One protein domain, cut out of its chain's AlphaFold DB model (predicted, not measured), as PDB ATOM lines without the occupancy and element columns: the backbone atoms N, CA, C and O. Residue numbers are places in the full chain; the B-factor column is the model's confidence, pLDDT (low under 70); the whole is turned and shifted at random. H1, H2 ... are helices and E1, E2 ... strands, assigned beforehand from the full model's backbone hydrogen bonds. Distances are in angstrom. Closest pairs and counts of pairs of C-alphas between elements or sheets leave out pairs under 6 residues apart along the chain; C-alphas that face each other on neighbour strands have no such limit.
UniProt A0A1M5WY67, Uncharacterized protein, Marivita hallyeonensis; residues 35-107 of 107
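This is residues 35 to 107 of the 107 residues of an uncharacterized protein of Marivita hallyeonensis (UniProt A0A1M5WY67). A twisted antiparallel sheet, E1 - E2 - E3, has long H1 and short H2 over one face; the other face is bare. Past H2, residues 105 to 106 pair with E3. The printed part has 73 residues, in order E1, E2, E3, H1, H2: mixed class, compact, radius of gyration of the C-alphas 11.6 A, spans 33 by 24 by 17 A.

Start at E1, residues 38 to 43, in a meander of antiparallel neighbours: hairpin with E2, residues 48 to 55 (N 40 to O 52, 2.8 A), then E2 with E3, residues 58 to 67 (N 53 to O 60, 2.9 A). H1, residues 70 to 86, is on the sheet along E1; closest C-alphas, Phe 41 and Ile 73, 6.7 A. H2, residues 92 to 98, is on the same face, over E2. Both helices have every O i to N i+4 pair within hydrogen-bond range.

Find C-alpha 38 at (7.844, -5.450, -29.790), where E1 begins. E3 spans 25.8 A, bending by 60 degrees at residue 64; H1 spans 24.5 A. H2 ends at C-alpha 98, (-6.688, 1.988, -22.741).

The printed part has no cut; its links are tight. No printed residue is under 70 in pLDDT.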
ATOM      1  N   ASP A  35       9.523  -0.792 -36.578       93.19
ATOM      2  CA  ASP A  35       9.811  -2.207 -36.792       93.19
ATOM      3  C   ASP A  35      10.739  -2.816 -35.731       93.19
ATOM      4  O   ASP A  35      10.856  -4.037 -35.690       93.19
ATOM      5  N   THR A  36      11.332  -2.027 -34.832       94.31
ATOM      6  CA  THR A  36      12.095  -2.536 -33.681       94.31
ATOM      7  C   THR A  36      11.255  -2.681 -32.415       94.31
ATOM      8  O   THR A  36      11.695  -3.342 -31.477       94.31
ATOM      9  N   VAL A  37      10.052  -2.100 -32.373       96.00
ATOM     10  CA  VAL A  37       9.191  -2.120 -31.187       96.00
ATOM     11  C   VAL A  37       8.411  -3.434 -31.131       96.00
ATOM     12  O   VAL A  37       7.723  -3.810 -32.084       96.00
ATOM     13  N   ARG A  38       8.522  -4.165 -30.021       95.56
ATOM     14  CA  ARG A  38       7.844  -5.450 -29.790       95.56
ATOM     15  C   ARG A  38       7.306  -5.500 -28.370       95.56
ATOM     16  O   ARG A  38       8.033  -5.177 -27.438       95.56
ATOM     17  N   GLY A  39       6.060  -5.928 -28.208       96.25
ATOM     18  CA  GLY A  39       5.456  -6.168 -26.899       96.25
ATOM     19  C   GLY A  39       5.165  -7.646 -26.687       96.25
ATOM     20  O   GLY A  39       4.783  -8.351 -27.623       96.25
ATOM     21  N   TYR A  40       5.341  -8.097 -25.454       96.31
ATOM     22  CA  TYR A  40       5.154  -9.473 -25.028       96.31
ATOM     23  C   TYR A  40       4.330  -9.484 -23.749       96.31
ATOM     24  O   TYR A  40       4.702  -8.857 -22.761       96.31
ATOM     25  N   PHE A  41       3.238 -10.235 -23.759       97.06
ATOM     26  CA  PHE A  41       2.441 -10.494 -22.570       97.06
ATOM     27  C   PHE A  41       2.767 -11.889 -22.048       97.06
ATOM     28  O   PHE A  41       2.821 -12.846 -22.823       97.06
ATOM     29  N   TYR A  42       2.979 -12.027 -20.743       95.44
ATOM     30  CA  TYR A  42       3.178 -13.329 -20.113       95.44
ATOM     31  C   TYR A  42       2.637 -13.359 -18.688       95.44
ATOM     32  O   TYR A  42       2.394 -12.335 -18.053       95.44
ATOM     33  N   ARG A  43       2.434 -14.581 -18.196       95.56
ATOM     34  CA  ARG A  43       1.965 -14.857 -16.841       95.56
ATOM     35  C   ARG A  43       3.147 -15.019 -15.893       95.56
ATOM     36  O   ARG A  43       4.044 -15.815 -16.174       95.56
ATOM     37  N   GLN A  44       3.123 -14.328 -14.756       91.00
ATOM     38  CA  GLN A  44       4.078 -14.554 -13.668       91.00
ATOM     39  C   GLN A  44       3.555 -15.610 -12.671       91.00
ATOM     40  O   GLN A  44       2.411 -16.056 -12.745       91.00
ATOM     41  N   SER A  45       4.405 -16.067 -11.747       89.62
ATOM     42  CA  SER A  45       4.093 -17.126 -10.774       89.62
ATOM     43  C   SER A  45       2.847 -16.861  -9.922       89.62
ATOM     44  O   SER A  45       2.171 -17.802  -9.524       89.62
ATOM     45  N   ASP A  46       2.531 -15.594  -9.666       90.19
ATOM     46  CA  ASP A  46       1.371 -15.135  -8.896       90.19
ATOM     47  C   ASP A  46       0.115 -14.910  -9.762       90.19
ATOM     48  O   ASP A  46      -0.800 -14.216  -9.343       90.19
ATOM     49  N   GLN A  47       0.078 -15.497 -10.965       89.00
ATOM     50  CA  GLN A  47      -0.985 -15.374 -11.975       89.00
ATOM     51  C   GLN A  47      -1.181 -13.974 -12.570       89.00
ATOM     52  O   GLN A  47      -1.954 -13.843 -13.520       89.00
ATOM     53  N   ARG A  48      -0.453 -12.955 -12.102       92.38
ATOM     54  CA  ARG A  48      -0.558 -11.602 -12.653       92.38
ATOM     55  C   ARG A  48       0.006 -11.517 -14.064       92.38
ATOM     56  O   ARG A  48       0.956 -12.223 -14.433       92.38
ATOM     57  N   MET A  49      -0.593 -10.627 -14.844       95.44
ATOM     58  CA  MET A  49      -0.132 -10.281 -16.178       95.44
ATOM     59  C   MET A  49       1.096  -9.367 -16.098       95.44
ATOM     60  O   MET A  49       1.139  -8.388 -15.346       95.44
ATOM     61  N   VAL A  50       2.102  -9.691 -16.910       97.12
ATOM     62  CA  VAL A  50       3.265  -8.842 -17.155       97.12
ATOM     63  C   VAL A  50       3.343  -8.506 -18.639       97.12
ATOM     64  O   VAL A  50       3.227  -9.392 -19.488       97.12
ATOM     65  N   PHE A  51       3.581  -7.230 -18.934       97.75
ATOM     66  CA  PHE A  51       3.854  -6.718 -20.269       97.75
ATOM     67  C   PHE A  51       5.321  -6.285 -20.371       97.75
ATOM     68  O   PHE A  51       5.736  -5.321 -19.729       97.75
ATOM     69  N   ASP A  52       6.114  -7.001 -21.167       97.56
ATOM     70  CA  ASP A  52       7.489  -6.641 -21.525       97.56
ATOM     71  C   ASP A  52       7.494  -6.007 -22.908       97.56
ATOM     72  O   ASP A  52       7.091  -6.626 -23.893       97.56
ATOM     73  N   VAL A  53       7.969  -4.774 -22.986       96.44
ATOM     74  CA  VAL A  53       8.111  -4.056 -24.242       96.44
ATOM     75  C   VAL A  53       9.571  -3.771 -24.527       96.44
ATOM     76  O   VAL A  53      10.317  -3.315 -23.664       96.44
ATOM     77  N   ARG A  54       9.977  -4.055 -25.763       96.06
ATOM     78  CA  ARG A  54      11.352  -3.968 -26.244       96.06
ATOM     79  C   ARG A  54      11.430  -3.068 -27.462       96.06
ATOM     80  O   ARG A  54      10.532  -3.089 -28.301       96.06
ATOM     81  N   TRP A  55      12.508  -2.307 -27.563       94.75
ATOM     82  CA  TRP A  55      12.850  -1.518 -28.740       94.75
ATOM     83  C   TRP A  55      14.365  -1.407 -28.857       94.75
ATOM     84  O   TRP A  55      15.041  -0.999 -27.912       94.75
ATOM     85  N   SER A  56      14.910  -1.729 -30.031       87.50
ATOM     86  CA  SER A  56      16.369  -1.824 -30.201       87.50
ATOM     87  C   SER A  56      16.976  -2.713 -29.091       87.50
ATOM     88  O   SER A  56      16.495  -3.827 -28.891       87.50
ATOM     89  N   ASP A  57      17.955  -2.212 -28.329       89.75
ATOM     90  CA  ASP A  57      18.584  -2.924 -27.202       89.75
ATOM     91  C   ASP A  57      17.936  -2.639 -25.833       89.75
ATOM     92  O   ASP A  57      18.436  -3.072 -24.795       89.75
ATOM     93  N   TRP A  58      16.839  -1.883 -25.803       92.25
ATOM     94  CA  TRP A  58      16.173  -1.463 -24.572       92.25
ATOM     95  C   TRP A  58      14.908  -2.272 -24.322       92.25
ATOM     96  O   TRP A  58      14.216  -2.692 -25.251       92.25
ATOM     97  N   SER A  59      14.564  -2.427 -23.046       94.62
ATOM     98  CA  SER A  59      13.273  -2.959 -22.637       94.62
ATOM     99  C   SER A  59      12.714  -2.240 -21.415       94.62
ATOM    100  O   SER A  59      13.398  -1.488 -20.713       94.62
ATOM    101  N   THR A  60      11.425  -2.427 -21.175       95.25
ATOM    102  CA  THR A  60      10.734  -2.012 -19.958       95.25
ATOM    103  C   THR A  60       9.623  -3.007 -19.679       95.25
ATOM    104  O   THR A  60       8.920  -3.421 -20.598       95.25
ATOM    105  N   GLN A  61       9.455  -3.365 -18.409       96.56
ATOM    106  CA  GLN A  61       8.408  -4.277 -17.974       96.56
ATOM    107  C   GLN A  61       7.380  -3.538 -17.129       96.56
ATOM    108  O   GLN A  61       7.731  -2.687 -16.311       96.56
ATOM    109  N   TYR A  62       6.117  -3.889 -17.330       96.94
ATOM    110  CA  TYR A  62       4.980  -3.430 -16.548       96.94
ATOM    111  C   TYR A  62       4.306  -4.639 -15.922       96.94
ATOM    112  O   TYR A  62       4.018  -5.618 -16.610       96.94
ATOM    113  N   ARG A  63       4.055  -4.581 -14.618       96.38
ATOM    114  CA  ARG A  63       3.237  -5.570 -13.915       96.38
ATOM    115  C   ARG A  63       1.909  -4.932 -13.583       96.38
ATOM    116  O   ARG A  63       1.906  -3.899 -12.924       96.38
ATOM    117  N   CYS A  64       0.823  -5.544 -14.027       95.81
ATOM    118  CA  CYS A  64      -0.527  -5.086 -13.726       95.81
ATOM    119  C   CYS A  64      -1.126  -5.925 -12.595       95.81
ATOM    120  O   CYS A  64      -0.655  -7.031 -12.314       95.81
ATOM    121  N   ASP A  65      -2.152  -5.392 -11.939       95.88
ATOM    122  CA  ASP A  65      -2.874  -6.105 -10.882       95.88
ATOM    123  C   ASP A  65      -3.835  -7.162 -11.451       95.88
ATOM    124  O   ASP A  65      -4.281  -8.052 -10.727       95.88
ATOM    125  N   ASP A  66      -4.116  -7.099 -12.755       96.06
ATOM    126  CA  ASP A  66      -4.949  -8.056 -13.473       96.06
ATOM    127  C   ASP A  66      -4.322  -9.458 -13.550       96.06
ATOM    128  O   ASP A  66      -3.122  -9.635 -13.798       96.06
ATOM    129  N   GLU A  67      -5.174 -10.477 -13.426       95.94
ATOM    130  CA  GLU A  67      -4.819 -11.854 -13.760       95.94
ATOM    131  C   GLU A  67      -4.588 -12.020 -15.267       95.94
ATOM    132  O   GLU A  67      -5.120 -11.289 -16.108       95.94
ATOM    133  N   TYR A  68      -3.782 -13.018 -15.622       94.38
ATOM    134  CA  TYR A  68      -3.552 -13.373 -17.013       94.38
ATOM    135  C   TYR A  68      -4.832 -13.930 -17.663       94.38
ATOM    136  O   TYR A  68      -5.219 -15.073 -17.419       94.38
ATOM    137  N   ASP A  69      -5.427 -13.137 -18.553       95.31
ATOM    138  CA  ASP A  69      -6.544 -13.513 -19.425       95.31
ATOM    139  C   ASP A  69      -6.054 -13.599 -20.879       95.31
ATOM    140  O   ASP A  69      -5.619 -12.608 -21.472       95.31
ATOM    141  N   GLN A  70      -6.112 -14.802 -21.455       94.25
ATOM    142  CA  GLN A  70      -5.600 -15.073 -22.796       94.25
ATOM    143  C   GLN A  70      -6.352 -14.311 -23.897       94.25
ATOM    144  O   GLN A  70      -5.708 -13.816 -24.825       94.25
ATOM    145  N   ASP A  71      -7.678 -14.211 -23.813       96.12
ATOM    146  CA  ASP A  71      -8.495 -13.593 -24.864       96.12
ATOM    147  C   ASP A  71      -8.262 -12.085 -24.888       96.12
ATOM    148  O   ASP A  71      -8.042 -11.476 -25.941       96.12
ATOM    149  N   ARG A  72      -8.201 -11.494 -23.696       95.81
ATOM    150  CA  ARG A  72      -7.866 -10.086 -23.521       95.81
ATOM    151  C   ARG A  72      -6.460  -9.756 -24.018       95.81
ATOM    152  O   ARG A  72      -6.261  -8.745 -24.689       95.81
ATOM    153  N   ILE A  73      -5.484 -10.613 -23.725       95.75
ATOM    154  CA  ILE A  73      -4.098 -10.444 -24.180       95.75
ATOM    155  C   ILE A  73      -3.988 -10.542 -25.698       95.75
ATOM    156  O   ILE A  73      -3.232  -9.780 -26.310       95.75
ATOM    157  N   LEU A  74      -4.736 -11.450 -26.324       96.12
ATOM    158  CA  LEU A  74      -4.763 -11.565 -27.777       96.12
ATOM    159  C   LEU A  74      -5.317 -10.285 -28.417       96.12
ATOM    160  O   LEU A  74      -4.719  -9.769 -29.364       96.12
ATOM    161  N   ALA A  75      -6.407  -9.742 -27.867       96.75
ATOM    162  CA  ALA A  75      -6.978  -8.474 -28.312       96.75
ATOM    163  C   ALA A  75      -5.981  -7.309 -28.152       96.75
ATOM    164  O   ALA A  75      -5.694  -6.606 -29.123       96.75
ATOM    165  N   ALA A  76      -5.365  -7.175 -26.973       97.31
ATOM    166  CA  ALA A  76      -4.366  -6.141 -26.707       97.31
ATOM    167  C   ALA A  76      -3.138  -6.261 -27.628       97.31
ATOM    168  O   ALA A  76      -2.617  -5.262 -28.120       97.31
ATOM    169  N   SER A  77      -2.689  -7.481 -27.937       96.06
ATOM    170  CA  SER A  77      -1.562  -7.721 -28.851       96.06
ATOM    171  C   SER A  77      -1.859  -7.262 -30.283       96.06
ATOM    172  O   SER A  77      -0.973  -6.748 -30.975       96.06
ATOM    173  N   LEU A  78      -3.102  -7.419 -30.745       95.69
ATOM    174  CA  LEU A  78      -3.530  -6.897 -32.041       95.69
ATOM    175  C   LEU A  78      -3.559  -5.363 -32.030       95.69
ATOM    176  O   LEU A  78      -2.993  -4.727 -32.924       95.69
ATOM    177  N   ASN A  79      -4.148  -4.773 -30.989       96.94
ATOM    178  CA  ASN A  79      -4.246  -3.322 -30.833       96.94
ATOM    179  C   ASN A  79      -2.874  -2.654 -30.707       96.94
ATOM    180  O   ASN A  79      -2.663  -1.584 -31.277       96.94
ATOM    181  N   LEU A  80      -1.905  -3.309 -30.062       96.06
ATOM    182  CA  LEU A  80      -0.521  -2.846 -29.985       96.06
ATOM    183  C   LEU A  80       0.093  -2.650 -31.378       96.06
ATOM    184  O   LEU A  80       0.682  -1.607 -31.657       96.06
ATOM    185  N   ASN A  81      -0.062  -3.636 -32.266       93.19
ATOM    186  CA  ASN A  81       0.458  -3.545 -33.630       93.19
ATOM    187  C   ASN A  81      -0.203  -2.397 -34.405       93.19
ATOM    188  O   ASN A  81       0.476  -1.656 -35.116       93.19
ATOM    189  N   LEU A  82      -1.518  -2.214 -34.249       94.19
ATOM    190  CA  LEU A  82      -2.234  -1.092 -34.860       94.19
ATOM    191  C   LEU A  82      -1.748   0.255 -34.309       94.19
ATOM    192  O   LEU A  82      -1.515   1.188 -35.081       94.19
ATOM    193  N   LYS A  83      -1.544   0.351 -32.992       95.25
ATOM    194  CA  LYS A  83      -1.061   1.558 -32.315       95.25
ATOM    195  C   LYS A  83       0.344   1.937 -32.780       95.25
ATOM    196  O   LYS A  83       0.538   3.075 -33.188       95.25
ATOM    197  N   ILE A  84       1.295   0.998 -32.791       94.94
ATOM    198  CA  ILE A  84       2.678   1.251 -33.238       94.94
ATOM    199  C   ILE A  84       2.708   1.710 -34.702       94.94
ATOM    200  O   ILE A  84       3.417   2.655 -35.038       94.94
ATOM    201  N   ASN A  85       1.927   1.071 -35.577       92.12
ATOM    202  CA  ASN A  85       1.952   1.392 -37.004       92.12
ATOM    203  C   ASN A  85       1.273   2.728 -37.334       92.12
ATOM    204  O   ASN A  85       1.717   3.421 -38.248       92.12
ATOM    205  N   SER A  86       0.232   3.116 -36.596       93.00
ATOM    206  CA  SER A  86      -0.535   4.340 -36.875       93.00
ATOM    207  C   SER A  86      -0.059   5.577 -36.112       93.00
ATOM    208  O   SER A  86      -0.302   6.691 -36.573       93.00
ATOM    209  N   ALA A  87       0.608   5.413 -34.968       91.81
ATOM    210  CA  ALA A  87       0.981   6.527 -34.109       91.81
ATOM    211  C   ALA A  87       2.387   7.070 -34.407       91.81
ATOM    212  O   ALA A  87       3.272   6.373 -34.909       91.81
ATOM    213  N   THR A  88       2.589   8.341 -34.067       94.19
ATOM    214  CA  THR A  88       3.902   9.002 -34.041       94.19
ATOM    215  C   THR A  88       4.578   8.875 -32.677       94.19
ATOM    216  O   THR A  88       5.800   8.971 -32.572       94.19
ATOM    217  N   ASP A  89       3.783   8.632 -31.642       96.12
ATOM    218  CA  ASP A  89       4.184   8.430 -30.263       96.12
ATOM    219  C   ASP A  89       3.365   7.306 -29.609       96.12
ATOM    220  O   ASP A  89       2.223   7.011 -29.972       96.12
ATOM    221  N   VAL A  90       3.965   6.640 -28.633       95.81
ATOM    222  CA  VAL A  90       3.283   5.656 -27.801       95.81
ATOM    223  C   VAL A  90       3.795   5.766 -26.379       95.81
ATOM    224  O   VAL A  90       4.998   5.694 -26.137       95.81
ATOM    225  N   ASP A  91       2.870   5.922 -25.442       95.50
ATOM    226  CA  ASP A  91       3.117   5.692 -24.029       95.50
ATOM    227  C   ASP A  91       2.510   4.335 -23.654       95.50
ATOM    228  O   ASP A  91       1.335   4.067 -23.923       95.50
ATOM    229  N   PHE A  92       3.340   3.439 -23.120       95.88
ATOM    230  CA  PHE A  92       2.916   2.074 -22.824       95.88
ATOM    231  C   PHE A  92       2.083   1.956 -21.548       95.88
ATOM    232  O   PHE A  92       1.297   1.016 -21.452       95.88
ATOM    233  N   GLU A  93       2.194   2.897 -20.611       95.06
ATOM    234  CA  GLU A  93       1.300   2.949 -19.452       95.06
ATOM    235  C   GLU A  93      -0.111   3.353 -19.904       95.06
ATOM    236  O   GLU A  93      -1.088   2.667 -19.591       95.06
ATOM    237  N   ASP A  94      -0.210   4.389 -20.744       95.81
ATOM    238  CA  ASP A  94      -1.487   4.823 -21.318       95.81
ATOM    239  C   ASP A  94      -2.103   3.763 -22.236       95.81
ATOM    240  O   ASP A  94      -3.316   3.545 -22.207       95.81
ATOM    241  N   PHE A  95      -1.282   3.079 -23.040       97.00
ATOM    242  CA  PHE A  95      -1.738   1.962 -23.865       97.00
ATOM    243  C   PHE A  95      -2.359   0.856 -23.005       97.00
ATOM    244  O   PHE A  95      -3.494   0.461 -23.257       97.00
ATOM    245  N   LEU A  96      -1.666   0.395 -21.960       97.56
ATOM    246  CA  LEU A  96      -2.187  -0.654 -21.080       97.56
ATOM    247  C   LEU A  96      -3.502  -0.232 -20.416       97.56
ATOM    248  O   LEU A  96      -4.452  -1.015 -20.381       97.56
ATOM    249  N   LYS A  97      -3.595   1.020 -19.963       96.94
ATOM    250  CA  LYS A  97      -4.824   1.577 -19.390       96.94
ATOM    251  C   LYS A  97      -5.971   1.644 -20.404       96.94
ATOM    252  O   LYS A  97      -7.117   1.389 -20.036       96.94
ATOM    253  N   ALA A  98      -5.690   1.964 -21.667       96.81
ATOM    254  CA  ALA A  98      -6.688   1.988 -22.741       96.81
ATOM    255  C   ALA A  98      -7.210   0.584 -23.096       96.81
ATOM    256  O   ALA A  98      -8.399   0.427 -23.361       96.81
ATOM    257  N   GLU A  99      -6.361  -0.444 -22.996       97.31
ATOM    258  CA  GLU A  99      -6.753  -1.865 -23.060       97.31
ATOM    259  C   GLU A  99      -7.422  -2.356 -21.746       97.31
ATOM    260  O   GLU A  99      -7.721  -3.541 -21.544       97.31
ATOM    261  N   GLY A 100      -7.663  -1.422 -20.821       96.19
ATOM    262  CA  GLY A 100      -8.370  -1.590 -19.559       96.19
ATOM    263  C   GLY A 100      -7.530  -2.166 -18.424       96.19
ATOM    264  O   GLY A 100      -8.112  -2.535 -17.403       96.19
ATOM    265  N   PHE A 101      -6.230  -2.413 -18.614       96.88
ATOM    266  CA  PHE A 101      -5.400  -3.014 -17.568       96.88
ATOM    267  C   PHE A 101      -5.209  -2.001 -16.436       96.88
ATOM    268  O   PHE A 101      -5.168  -0.787 -16.648       96.88
ATOM    269  N   THR A 102      -5.134  -2.504 -15.215       96.62
ATOM    270  CA  THR A 102      -5.207  -1.729 -13.980       96.62
ATOM    271  C   THR A 102      -3.966  -1.946 -13.126       96.62
ATOM    272  O   THR A 102      -3.331  -3.000 -13.164       96.62
ATOM    273  N   GLY A 103      -3.577  -0.911 -12.378       95.12
ATOM    274  CA  GLY A 103      -2.431  -0.997 -11.467       95.12
ATOM    275  C   GLY A 103      -1.099  -1.311 -12.155       95.12
ATOM    276  O   GLY A 103      -0.194  -1.842 -11.522       95.12
ATOM    277  N   CYS A 104      -0.968  -1.018 -13.453       95.75
ATOM    278  CA  CYS A 104       0.235  -1.331 -14.213       95.75
ATOM    279  C   CYS A 104       1.412  -0.463 -13.759       95.75
ATOM    280  O   CYS A 104       1.481   0.720 -14.076       95.75
ATOM    281  N   ALA A 105       2.352  -1.066 -13.039       93.62
ATOM    282  CA  ALA A 105       3.544  -0.400 -12.541       93.62
ATOM    283  C   ALA A 105       4.796  -0.896 -13.267       93.62
ATOM    284  O   ALA A 105       4.992  -2.101 -13.458       93.62
ATOM    285  N   LYS A 106       5.670   0.044 -13.636       93.38
ATOM    286  CA  LYS A 106       7.003  -0.262 -14.159       93.38
ATOM    287  C   LYS A 106       7.888  -0.870 -13.062       93.38
ATOM    288  O   LYS A 106       7.903  -0.346 -11.948       93.38
ATOM    289  N   PHE A 107       8.647  -1.920 -13.382       83.25
ATOM    290  CA  PHE A 107       9.596  -2.560 -12.459       83.25
ATOM    291  C   PHE A 107      10.880  -3.039 -13.148       83.25
ATOM    292  O   PHE A 107      10.913  -3.069 -14.402       83.25
TER     293      PHE A 107